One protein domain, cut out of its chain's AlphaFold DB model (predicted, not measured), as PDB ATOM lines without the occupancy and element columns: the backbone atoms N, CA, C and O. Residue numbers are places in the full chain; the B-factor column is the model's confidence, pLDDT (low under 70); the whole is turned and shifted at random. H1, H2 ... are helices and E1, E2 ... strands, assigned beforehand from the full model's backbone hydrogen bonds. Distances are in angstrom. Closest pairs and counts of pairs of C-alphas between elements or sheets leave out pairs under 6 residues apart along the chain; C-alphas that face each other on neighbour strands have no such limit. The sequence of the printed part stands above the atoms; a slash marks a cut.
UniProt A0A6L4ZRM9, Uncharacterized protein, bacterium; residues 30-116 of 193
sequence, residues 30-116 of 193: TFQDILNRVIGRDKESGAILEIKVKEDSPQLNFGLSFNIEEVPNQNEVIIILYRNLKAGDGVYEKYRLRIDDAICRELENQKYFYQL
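This is residues 30 to 116 of the 193 residues of an uncharacterized protein of bacterium (UniProt A0A6L4ZRM9). One strongly twisted sheet of five strands curls round the short helix H1, and a longer helix, H2, also packs on the sheet, with most of its near C-alpha pairs to E3 and E2. The strands form a meander, each the antiparallel neighbour of the one before, in the order E1 E2 E3 E4 E5. The printed part has 87 residues, with two named helices and five named strands in the order H1 E1 E2 E3 E4 E5 H2, and its class is mixed, helices and strands. It is compact, with a radius of gyration of the C-alphas of 13.0 A, and rounded, spanning 36 by 27 by 27 A.

Start at H1, residues 30 to 36, which is on the sheet; its closest C-alpha pair to E2, residues 48 to 52, is Ile 34 and Ile 51, 7.1 A apart. Next look at E1, residues 38 to 41, an edge strand that forms a hairpin with E2: N 39 and O 50 are 2.9 A apart, within hydrogen-bond range. E2 forms a hairpin with E3, residues 63 to 70, where N 64 and O 51 are 2.7 A apart. The pairing of E3 is staggered: residues 63 to 65 pair with E2, residues 65 to 70 with E4, residues 76 to 85. In that hairpin of E3 and E4, N 67 and O 80 are 2.9 A apart. E4 forms a hairpin with E5, residues 88 to 98, the other edge strand, where N 79 and O 95 are 2.8 A apart; E5 bends by 62 degrees at residue 92. Last comes H2, residues 101 to 116, on the sheet on the opposite face from H1; its closest C-alpha pair to E3 is Leu 107 and Ile 68, 7.2 A apart. H1 and H2 are close but not clearly touching, with the C-alphas of Phe 31 and Ile 103 7.6 A apart, at a steep tilt of 63 degrees, the same way. In both helices every O i to N i+4 pair is within hydrogen-bond range.

Find C-alpha 30 at (350.267, 103.176, 196.659), where H1 begins; it runs 9.9 A to C-alpha 36. E1 and E2 are 7.5 A and 11.4 A long. From C-alpha 63 at (350.875, 117.221, 186.452), E3 runs 23.0 A; E4 follows with 27.7 A and E5 with 28.1 A. H2 runs 22.7 A and ends at C-alpha 116, (370.730, 122.112, 196.144).

The C-alphas farthest apart are those of Gln 59 and Asn 73, 38.3 A. The printed part has no cut and no long link. The mean pLDDT of the printed part is 87.8; look for values under 70 at residues 55 to 61 and 86 to 89.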
ATOM      1  N   THR A  30     350.536 101.752 196.858       88.38
ATOM      2  CA  THR A  30     350.267 103.176 196.659       88.38
ATOM      3  C   THR A  30     351.507 103.952 196.223       88.38
ATOM      4  O   THR A  30     351.423 104.761 195.304       88.38
ATOM      5  N   PHE A  31     352.665 103.731 196.851       92.19
ATOM      6  CA  PHE A  31     353.891 104.406 196.433       92.19
ATOM      7  C   PHE A  31     354.377 103.909 195.069       92.19
ATOM      8  O   PHE A  31     354.793 104.714 194.243       92.19
ATOM      9  N   GLN A  32     354.236 102.616 194.772       91.62
ATOM     10  CA  GLN A  32     354.540 102.088 193.442       91.62
ATOM     11  C   GLN A  32     353.619 102.677 192.359       91.62
ATOM     12  O   GLN A  32     354.093 103.015 191.275       91.62
ATOM     13  N   ASP A  33     352.327 102.853 192.649       91.31
ATOM     14  CA  ASP A  33     351.390 103.573 191.775       91.31
ATOM     15  C   ASP A  33     351.839 105.023 191.543       91.31
ATOM     16  O   ASP A  33     351.876 105.486 190.404       91.31
ATOM     17  N   ILE A  34     352.256 105.723 192.602       92.75
ATOM     18  CA  ILE A  34     352.826 107.071 192.493       92.75
ATOM     19  C   ILE A  34     354.056 107.069 191.577       92.75
ATOM     20  O   ILE A  34     354.135 107.894 190.669       92.75
ATOM     21  N   LEU A  35     354.984 106.127 191.769       93.38
ATOM     22  CA  LEU A  35     356.203 106.007 190.967       93.38
ATOM     23  C   LEU A  35     355.904 105.779 189.481       93.38
ATOM     24  O   LEU A  35     356.550 106.388 188.631       93.38
ATOM     25  N   ASN A  36     354.896 104.965 189.163       92.62
ATOM     26  CA  ASN A  36     354.472 104.702 187.785       92.62
ATOM     27  C   ASN A  36     353.827 105.924 187.112       92.62
ATOM     28  O   ASN A  36     353.753 105.989 185.885       92.62
ATOM     29  N   ARG A  37     353.363 106.894 187.905       92.06
ATOM     30  CA  ARG A  37     352.761 108.144 187.431       92.06
ATOM     31  C   ARG A  37     353.752 109.310 187.388       92.06
ATOM     32  O   ARG A  37     353.356 110.400 186.982       92.06
ATOM     33  N   VAL A  38     355.014 109.130 187.778       94.50
ATOM     34  CA  VAL A  38     356.026 110.201 187.734       94.50
ATOM     35  C   VAL A  38     356.292 110.622 186.290       94.50
ATOM     36  O   VAL A  38     356.660 109.806 185.449       94.50
ATOM     37  N   ILE A  39     356.155 111.920 186.024       93.69
ATOM     38  CA  ILE A  39     356.438 112.534 184.717       93.69
ATOM     39  C   ILE A  39     357.587 113.543 184.777       93.69
ATOM     40  O   ILE A  39     358.158 113.877 183.741       93.69
ATOM     41  N   GLY A  40     357.963 113.991 185.979       94.25
ATOM     42  CA  GLY A  40     359.052 114.938 186.188       94.25
ATOM     43  C   GLY A  40     359.895 114.591 187.410       94.25
ATOM     44  O   GLY A  40     359.371 114.410 188.512       94.25
ATOM     45  N   ARG A  41     361.214 114.545 187.208       97.00
ATOM     46  CA  ARG A  41     362.221 114.472 188.270       97.00
ATOM     47  C   ARG A  41     363.226 115.599 188.120       97.00
ATOM     48  O   ARG A  41     363.521 116.033 187.003       97.00
ATOM     49  N   ASP A  42     363.772 116.033 189.242       96.50
ATOM     50  CA  ASP A  42     364.957 116.870 189.244       96.50
ATOM     51  C   ASP A  42     366.141 116.094 188.648       96.50
ATOM     52  O   ASP A  42     366.336 114.912 188.940       96.50
ATOM     53  N   LYS A  43     366.921 116.741 187.778       95.62
ATOM     54  CA  LYS A  43     367.990 116.068 187.022       95.62
ATOM     55  C   LYS A  43     369.213 115.735 187.872       95.62
ATOM     56  O   LYS A  43     369.973 114.854 187.486       95.62
ATOM     57  N   GLU A  44     369.426 116.465 188.964       95.00
ATOM     58  CA  GLU A  44     370.632 116.361 189.785       95.00
ATOM     59  C   GLU A  44     370.388 115.467 191.001       95.00
ATOM     60  O   GLU A  44     371.101 114.491 191.215       95.00
ATOM     61  N   SER A  45     369.327 115.750 191.751       95.38
ATOM     62  CA  SER A  45     368.946 114.993 192.945       95.38
ATOM     63  C   SER A  45     368.101 113.755 192.663       95.38
ATOM     64  O   SER A  45     367.963 112.898 193.530       95.38
ATOM     65  N   GLY A  46     367.483 113.660 191.482       95.44
ATOM     66  CA  GLY A  46     366.538 112.590 191.166       95.44
ATOM     67  C   GLY A  46     365.198 112.693 191.902       95.44
ATOM     68  O   GLY A  46     364.375 111.792 191.750       95.44
ATOM     69  N   ALA A  47     364.954 113.760 192.671       97.06
ATOM     70  CA  ALA A  47     363.717 113.981 193.415       97.06
ATOM     71  C   ALA A  47     362.496 114.038 192.486       97.06
ATOM     72  O   ALA A  47     362.552 114.649 191.417       97.06
ATOM     73  N   ILE A  48     361.383 113.417 192.878       97.31
ATOM     74  CA  ILE A  48     360.099 113.562 192.185       97.31
ATOM     75  C   ILE A  48     359.638 115.008 192.323       97.31
ATOM     76  O   ILE A  48     359.514 115.532 193.428       97.31
ATOM     77  N   LEU A  49     359.344 115.631 191.188       94.75
ATOM     78  CA  LEU A  49     358.780 116.976 191.139       94.75
ATOM     79  C   LEU A  49     357.324 116.945 190.685       94.75
ATOM     80  O   LEU A  49     356.508 117.708 191.198       94.75
ATOM     81  N   GLU A  50     357.002 116.063 189.734       94.19
ATOM     82  CA  GLU A  50     355.716 116.084 189.045       94.19
ATOM     83  C   GLU A  50     355.178 114.675 188.748       94.19
ATOM     84  O   GLU A  50     355.894 113.801 188.246       94.19
ATOM     85  N   ILE A  51     353.891 114.471 189.041       93.31
ATOM     86  CA  ILE A  51     353.164 113.202 188.912       93.31
ATOM     87  C   ILE A  51     351.878 113.409 188.110       93.31
ATOM     88  O   ILE A  51     351.129 114.351 188.343       93.31
ATOM     89  N   LYS A  52     351.570 112.505 187.184       91.12
ATOM     90  CA  LYS A  52     350.315 112.495 186.428       91.12
ATOM     91  C   LYS A  52     349.119 112.182 187.344       91.12
ATOM     92  O   LYS A  52     349.171 111.283 188.187       91.12
ATOM     93  N   VAL A  53     348.006 112.885 187.133       87.31
ATOM     94  CA  VAL A  53     346.716 112.564 187.768       87.31
ATOM     95  C   VAL A  53     346.264 111.146 187.365       87.31
ATOM     96  O   VAL A  53     346.570 110.687 186.262       87.31
ATOM     97  N   LYS A  54     345.546 110.437 188.246       83.06
ATOM     98  CA  LYS A  54     344.962 109.125 187.919       83.06
ATOM     99  C   LYS A  54     343.984 109.210 186.739       83.06
ATOM    100  O   LYS A  54     343.277 110.202 186.573       83.06
ATOM    101  N   GLU A  55     343.945 108.157 185.922       67.56
ATOM    102  CA  GLU A  55     343.159 108.105 184.675       67.56
ATOM    103  C   GLU A  55     341.638 108.118 184.893       67.56
ATOM    104  O   GLU A  55     340.887 108.473 183.990       67.56
ATOM    105  N   ASP A  56     341.184 107.788 186.100       65.06
ATOM    106  CA  ASP A  56     339.788 107.851 186.537       65.06
ATOM    107  C   ASP A  56     339.344 109.258 186.983       65.06
ATOM    108  O   ASP A  56     338.168 109.475 187.283       65.06
ATOM    109  N   SER A  57     340.253 110.240 187.014       58.09
ATOM    110  CA  SER A  57     339.912 111.608 187.400       58.09
ATOM    111  C   SER A  57     339.253 112.368 186.246       58.09
ATOM    112  O   SER A  57     339.854 112.528 185.183       58.09
ATOM    113  N   PRO A  58     338.043 112.920 186.443       52.25
ATOM    114  CA  PRO A  58     337.149 113.232 185.337       52.25
ATOM    115  C   PRO A  58     337.591 114.316 184.340       52.25
ATOM    116  O   PRO A  58     336.892 114.454 183.342       52.25
ATOM    117  N   GLN A  59     338.669 115.100 184.530       55.94
ATOM    118  CA  GLN A  59     338.892 116.283 183.665       55.94
ATOM    119  C   GLN A  59     340.324 116.822 183.433       55.94
ATOM    120  O   GLN A  59     340.423 117.932 182.918       55.94
ATOM    121  N   LEU A  60     341.448 116.188 183.798       55.38
ATOM    122  CA  LEU A  60     342.687 116.984 183.962       55.38
ATOM    123  C   LEU A  60     343.981 116.330 183.424       55.38
ATOM    124  O   LEU A  60     344.653 115.584 184.126       55.38
ATOM    125  N   ASN A  61     344.386 116.702 182.199       63.84
ATOM    126  CA  ASN A  61     345.730 116.453 181.640       63.84
ATOM    127  C   ASN A  61     346.752 117.482 182.171       63.84
ATOM    128  O   ASN A  61     347.297 118.281 181.409       63.84
ATOM    129  N   PHE A  62     346.992 117.517 183.478       76.12
ATOM    130  CA  PHE A  62     348.095 118.290 184.058       76.12
ATOM    131  C   PHE A  62     348.880 117.439 185.056       76.12
ATOM    132  O   PHE A  62     348.367 116.431 185.541       76.12
ATOM    133  N   GLY A  63     350.114 117.832 185.369       86.44
ATOM    134  CA  GLY A  63     350.875 117.221 186.452       86.44
ATOM    135  C   GLY A  63     350.570 117.834 187.819       86.44
ATOM    136  O   GLY A  63     350.196 119.005 187.945       86.44
ATOM    137  N   LEU A  64     350.690 117.000 188.843       90.69
ATOM    138  CA  LEU A  64     350.595 117.322 190.258       90.69
ATOM    139  C   LEU A  64     352.002 117.471 190.827       90.69
ATOM    140  O   LEU A  64     352.852 116.610 190.608       90.69
ATOM    141  N   SER A  65     352.214 118.522 191.609       93.44
ATOM    142  CA  SER A  65     353.395 118.677 192.448       93.44
ATOM    143  C   SER A  65     353.432 117.583 193.513       93.44
ATOM    144  O   SER A  65     352.393 117.223 194.074       93.44
ATOM    145  N   PHE A  66     354.629 117.087 193.811       95.06
ATOM    146  CA  PHE A  66     354.875 116.090 194.849       95.06
ATOM    147  C   PHE A  66     355.482 116.729 196.099       95.06
ATOM    148  O   PHE A  66     356.402 117.537 196.003       95.06
ATOM    149  N   ASN A  67     354.993 116.336 197.272       94.69
ATOM    150  CA  ASN A  67     355.628 116.613 198.554       94.69
ATOM    151  C   ASN A  67     355.551 115.369 199.445       94.69
ATOM    152  O   ASN A  67     354.550 114.647 199.427       94.69
ATOM    153  N   ILE A  68     356.596 115.135 200.234       95.56
ATOM    154  CA  ILE A  68     356.684 114.027 201.182       95.56
ATOM    155  C   ILE A  68     357.237 114.537 202.513       95.56
ATOM    156  O   ILE A  68     358.285 115.175 202.569       95.56
ATOM    157  N   GLU A  69     356.518 114.252 203.591       94.88
ATOM    158  CA  GLU A  69     356.834 114.731 204.935       94.88
ATOM    159  C   GLU A  69     356.954 113.548 205.891       94.88
ATOM    160  O   GLU A  69     356.045 112.723 205.982       94.88
ATOM    161  N   GLU A  70     358.063 113.461 206.624       94.25
ATOM    162  CA  GLU A  70     358.210 112.485 207.708       94.25
ATOM    163  C   GLU A  70     357.276 112.842 208.870       94.25
ATOM    164  O   GLU A  70     357.205 113.997 209.300       94.25
ATOM    165  N   VAL A  71     356.563 111.851 209.408       92.69
ATOM    166  CA  VAL A  71     355.737 112.052 210.600       92.69
ATOM    167  C   VAL A  71     356.629 111.960 211.843       92.69
ATOM    168  O   VAL A  71     357.261 110.924 212.063       92.69
ATOM    169  N   PRO A  72     356.680 112.998 212.701       91.56
ATOM    170  CA  PRO A  72     357.577 112.998 213.849       91.56
ATOM    171  C   PRO A  72     357.360 111.795 214.771       91.56
ATOM    172  O   PRO A  72     356.237 111.522 215.200       91.56
ATOM    173  N   ASN A  73     358.456 111.120 215.125       89.44
ATOM    174  CA  ASN A  73     358.482 109.954 216.017       89.44
ATOM    175  C   ASN A  73     357.661 108.746 215.518       89.44
ATOM    176  O   ASN A  73     357.228 107.924 216.326       89.44
ATOM    177  N   GLN A  74     357.421 108.637 214.210       89.81
ATOM    178  CA  GLN A  74     356.684 107.529 213.601       89.81
ATOM    179  C   GLN A  74     357.437 107.022 212.367       89.81
ATOM    180  O   GLN A  74     358.075 107.796 211.664       89.81
ATOM    181  N   ASN A  75     357.356 105.718 212.085       91.00
ATOM    182  CA  ASN A  75     357.945 105.132 210.873       91.00
ATOM    183  C   ASN A  75     357.016 105.317 209.658       91.00
ATOM    184  O   ASN A  75     356.651 104.357 208.976       91.00
ATOM    185  N   GLU A  76     356.545 106.546 209.458       92.62
ATOM    186  CA  GLU A  76     355.509 106.889 208.492       92.62
ATOM    187  C   GLU A  76     355.804 108.230 207.821       92.62
ATOM    188  O   GLU A  76     356.417 109.125 208.402       92.62
ATOM    189  N   VAL A  77     355.306 108.371 206.597       93.88
ATOM    190  CA  VAL A  77     355.347 109.599 205.811       93.88
ATOM    191  C   VAL A  77     353.948 110.014 205.394       93.88
ATOM    192  O   VAL A  77     353.050 109.186 205.215       93.88
ATOM    193  N   ILE A  78     353.776 111.312 205.191       94.44
ATOM    194  CA  ILE A  78     352.627 111.896 204.521       94.44
ATOM    195  C   ILE A  78     353.073 112.306 203.122       94.44
ATOM    196  O   ILE A  78     353.933 113.167 202.972       94.44
ATOM    197  N   ILE A  79     352.466 111.710 202.101       94.19
ATOM    198  CA  ILE A  79     352.638 112.130 200.710       94.19
ATOM    199  C   ILE A  79     351.470 113.029 200.327       94.19
ATOM    200  O   ILE A  79     350.311 112.678 200.561       94.19
ATOM    201  N   ILE A  80     351.769 114.173 199.722       92.31
ATOM    202  CA  ILE A  80     350.795 115.163 199.270       92.31
ATOM    203  C   ILE A  80     351.022 115.405 197.780       92.31
ATOM    204  O   ILE A  80     352.096 115.848 197.375       92.31
ATOM    205  N   LEU A  81     349.997 115.133 196.971       92.19
ATOM    206  CA  LEU A  81     349.961 115.485 195.555       92.19
ATOM    207  C   LEU A  81     349.024 116.672 195.380       92.19
ATOM    208  O   LEU A  81     347.840 116.603 195.733       92.19
ATOM    209  N   TYR A  82     349.546 117.774 194.864       90.12
ATOM    210  CA  TYR A  82     348.829 119.042 194.874       90.12
ATOM    211  C   TYR A  82     349.066 119.850 193.606       90.12
ATOM    212  O   TYR A  82     349.996 119.611 192.842       90.12
ATOM    213  N   ARG A  83     348.206 120.839 193.383       86.50
ATOM    214  CA  ARG A  83     348.388 121.837 192.336       86.50
ATOM    215  C   ARG A  83     348.521 123.208 192.967       86.50
ATOM    216  O   ARG A  83     347.644 123.629 193.721       86.50
ATOM    217  N   ASN A  84     349.558 123.928 192.558       73.19
ATOM    218  CA  ASN A  84     349.704 125.347 192.852       73.19
ATOM    219  C   ASN A  84     348.644 126.130 192.059       73.19
ATOM    220  O   ASN A  84     348.822 126.392 190.864       73.19
ATOM    221  N   LEU A  85     347.515 126.476 192.681       72.81
ATOM    222  CA  LEU A  85     346.536 127.390 192.090       72.81
ATOM    223  C   LEU A  85     346.778 128.799 192.636       72.81
ATOM    224  O   LEU A  85     347.203 128.994 193.769       72.81
ATOM    225  N   LYS A  86     346.460 129.826 191.840       61.22
ATOM    226  CA  LYS A  86     346.608 131.232 192.268       61.22
ATOM    227  C   LYS A  86     345.794 131.582 193.527       61.22
ATOM    228  O   LYS A  86     346.094 132.579 194.170       61.22
ATOM    229  N   ALA A  87     344.773 130.787 193.855       65.69
ATOM    230  CA  ALA A  87     343.915 130.951 195.030       65.69
ATOM    231  C   ALA A  87     344.317 130.051 196.223       65.69
ATOM    232  O   ALA A  87     343.573 129.982 197.198       65.69
ATOM    233  N   GLY A  88     345.464 129.365 196.146       59.22
ATOM    234  CA  GLY A  88     345.965 128.440 197.165       59.22
ATOM    235  C   GLY A  88     346.274 127.052 196.605       59.22
ATOM    236  O   GLY A  88     346.057 126.776 195.424       59.22
ATOM    237  N   ASP A  89     346.770 126.165 197.461       64.62
ATOM    238  CA  ASP A  89     347.113 124.803 197.063       64.62
ATOM    239  C   ASP A  89     345.856 123.935 197.004       64.62
ATOM    240  O   ASP A  89     345.195 123.679 198.013       64.62
ATOM    241  N   GLY A  90     345.513 123.466 195.806       74.69
ATOM    242  CA  GLY A  90     344.511 122.419 195.653       74.69
ATOM    243  C   GLY A  90     345.162 121.083 195.979       74.69
ATOM    244  O   GLY A  90     345.908 120.570 195.148       74.69
ATOM    245  N   VAL A  91     344.924 120.527 197.170       74.31
ATOM    246  CA  VAL A  91     345.342 119.152 197.493       74.31
ATOM    247  C   VAL A  91     344.441 118.182 196.727       74.31
ATOM    248  O   VAL A  91     343.227 118.195 196.922       74.31
ATOM    249  N   TYR A  92     345.032 117.355 195.862       80.69
ATOM    250  CA  TYR A  92     344.311 116.360 195.056       80.69
ATOM    251  C   TYR A  92     344.349 114.983 195.706       80.69
ATOM    252  O   TYR A  92     343.318 114.330 195.842       80.69
ATOM    253  N   GLU A  93     345.534 114.550 196.133       86.94
ATOM    254  CA  GLU A  93     345.725 113.255 196.779       86.94
ATOM    255  C   GLU A  93     346.582 113.438 198.037       86.94
ATOM    256  O   GLU A  93     347.550 114.201 198.043       86.94
ATOM    257  N   LYS A  94     346.228 112.739 199.119       90.44
ATOM    258  CA  LYS A  94     347.001 112.729 200.363       90.44
ATOM    259  C   LYS A  94     347.029 111.323 200.937       90.44
ATOM    260  O   LYS A  94     345.979 110.738 201.189       90.44
ATOM    261  N   TYR A  95     348.228 110.808 201.178       90.88
ATOM    262  CA  TYR A  95     348.450 109.448 201.655       90.88
ATOM    263  C   TYR A  95     349.294 109.454 202.916       90.88
ATOM    264  O   TYR A  95     350.211 110.259 203.044       90.88
ATOM    265  N   ARG A  96     349.004 108.530 203.828       92.00
ATOM    266  CA  ARG A  96     349.850 108.238 204.982       92.00
ATOM    267  C   ARG A  96     350.366 106.820 204.829       92.00
ATOM    268  O   ARG A  96     349.568 105.886 204.844       92.00
ATOM    269  N   LEU A  97     351.666 106.679 204.614       91.31
ATOM    270  CA  LEU A  97     352.303 105.410 204.267       91.31
ATOM    271  C   LEU A  97     353.381 105.082 205.294       91.31
ATOM    272  O   LEU A  97     354.047 105.982 205.799       91.31
ATOM    273  N   ARG A  98     353.576 103.795 205.585       91.69
ATOM    274  CA  ARG A  98     354.759 103.342 206.321       91.69
ATOM    275  C   ARG A  98     355.993 103.497 205.444       91.69
ATOM    276  O   ARG A  98     355.910 103.310 204.235       91.69
ATOM    277  N   ILE A  99     357.117 103.835 206.064       91.06
ATOM    278  CA  ILE A  99     358.390 103.970 205.358       91.06
ATOM    279  C   ILE A  99     358.866 102.588 204.893       91.06
ATOM    280  O   ILE A  99     358.949 101.652 205.692       91.06
ATOM    281  N   ASP A 100     359.190 102.498 203.605       90.69
ATOM    282  CA  ASP A 100     359.865 101.377 202.951       90.69
ATOM    283  C   ASP A 100     361.149 101.860 202.245       90.69
ATOM    284  O   ASP A 100     361.438 103.058 202.217       90.69
ATOM    285  N   ASP A 101     361.930 100.943 201.666       91.31
ATOM    286  CA  ASP A 101     363.212 101.273 201.021       91.31
ATOM    287  C   ASP A 101     363.073 102.273 199.859       91.31
ATOM    288  O   ASP A 101     363.970 103.088 199.617       91.31
ATOM    289  N   ALA A 102     361.956 102.228 199.129       92.62
ATOM    290  CA  ALA A 102     361.708 103.137 198.017       92.62
ATOM    291  C   ALA A 102     361.367 104.544 198.532       92.62
ATOM    292  O   ALA A 102     361.876 105.533 198.001       92.62
ATOM    293  N   ILE A 103     360.563 104.629 199.593       94.69
ATOM    294  CA  ILE A 103     360.242 105.874 200.296       94.69
ATOM    295  C   ILE A 103     361.497 106.469 200.942       94.69
ATOM    296  O   ILE A 103     361.718 107.670 200.813       94.69
ATOM    297  N   CYS A 104     362.352 105.657 201.574       94.25
ATOM    298  CA  CYS A 104     363.640 106.097 202.122       94.25
ATOM    299  C   CYS A 104     364.498 106.779 201.057       94.25
ATOM    300  O   CYS A 104     364.980 107.891 201.267       94.25
ATOM    301  N   ARG A 105     364.642 106.146 199.888       95.38
ATOM    302  CA  ARG A 105     365.410 106.716 198.776       95.38
ATOM    303  C   ARG A 105     364.813 108.029 198.282       95.38
ATOM    304  O   ARG A 105     365.544 108.970 198.000       95.38
ATOM    305  N   GLU A 106     363.491 108.107 198.175       97.06
ATOM    306  CA  GLU A 106     362.844 109.345 197.749       97.06
ATOM    307  C   GLU A 106     363.005 110.459 198.793       97.06
ATOM    308  O   GLU A 106     363.295 111.590 198.420       97.06
ATOM    309  N   LEU A 107     362.928 110.158 200.092       96.75
ATOM    310  CA  LEU A 107     363.236 111.119 201.157       96.75
ATOM    311  C   LEU A 107     364.670 111.654 201.056       96.75
ATOM    312  O   LEU A 107     364.889 112.851 201.237       96.75
ATOM    313  N   GLU A 108     365.651 110.797 200.765       97.00
ATOM    314  CA  GLU A 108     367.043 111.209 200.547       97.00
ATOM    315  C   GLU A 108     367.180 112.128 199.328       97.00
ATOM    316  O   GLU A 108     367.792 113.194 199.434       97.00
ATOM    317  N   ASN A 109     366.545 111.775 198.207       97.56
ATOM    318  CA  ASN A 109     366.525 112.612 197.007       97.56
ATOM    319  C   ASN A 109     365.903 113.985 197.294       97.56
ATOM    320  O   ASN A 109     366.461 115.008 196.901       97.56
ATOM    321  N   GLN A 110     364.780 114.032 198.016       96.62
ATOM    322  CA  GLN A 110     364.109 115.283 198.387       96.62
ATOM    323  C   GLN A 110     364.977 116.127 199.326       96.62
ATOM    324  O   GLN A 110     365.131 117.330 199.118       96.62
ATOM    325  N   LYS A 111     365.625 115.512 200.323       96.12
ATOM    326  CA  LYS A 111     366.590 116.203 201.196       96.12
ATOM    327  C   LYS A 111     367.724 116.820 200.383       96.12
ATOM    328  O   LYS A 111     368.049 117.990 200.595       96.12
ATOM    329  N   TYR A 112     368.291 116.071 199.440       96.88
ATOM    330  CA  TYR A 112     369.352 116.575 198.576       96.88
ATOM    331  C   TYR A 112     368.856 117.693 197.646       96.88
ATOM    332  O   TYR A 112     369.507 118.729 197.531       96.88
ATOM    333  N   PHE A 113     367.659 117.563 197.074       96.50
ATOM    334  CA  PHE A 113     367.020 118.618 196.287       96.50
ATOM    335  C   PHE A 113     366.886 119.928 197.073       96.50
ATOM    336  O   PHE A 113     367.262 120.995 196.583       96.50
ATOM    337  N   TYR A 114     366.402 119.875 198.318       94.44
ATOM    338  CA  TYR A 114     366.280 121.071 199.157       94.44
ATOM    339  C   TYR A 114     367.638 121.693 199.508       94.44
ATOM    340  O   TYR A 114     367.753 122.922 199.579       94.44
ATOM    341  N   GLN A 115     368.674 120.873 199.693       95.94
ATOM    342  CA  GLN A 115     370.046 121.355 199.866       95.94
ATOM    343  C   GLN A 115     370.532 122.084 198.608       95.94
ATOM    344  O   GLN A 115     370.951 123.238 198.711       95.94
ATOM    345  N   LEU A 116     370.372 121.487 197.422       95.19
ATOM    346  CA  LEU A 116     370.730 122.112 196.144       95.19
ATOM    347  C   LEU A 116     369.992 123.429 195.917       95.19
ATOM    348  O   LEU A 116     370.605 124.429 195.556       95.19
TER     349      LEU A 116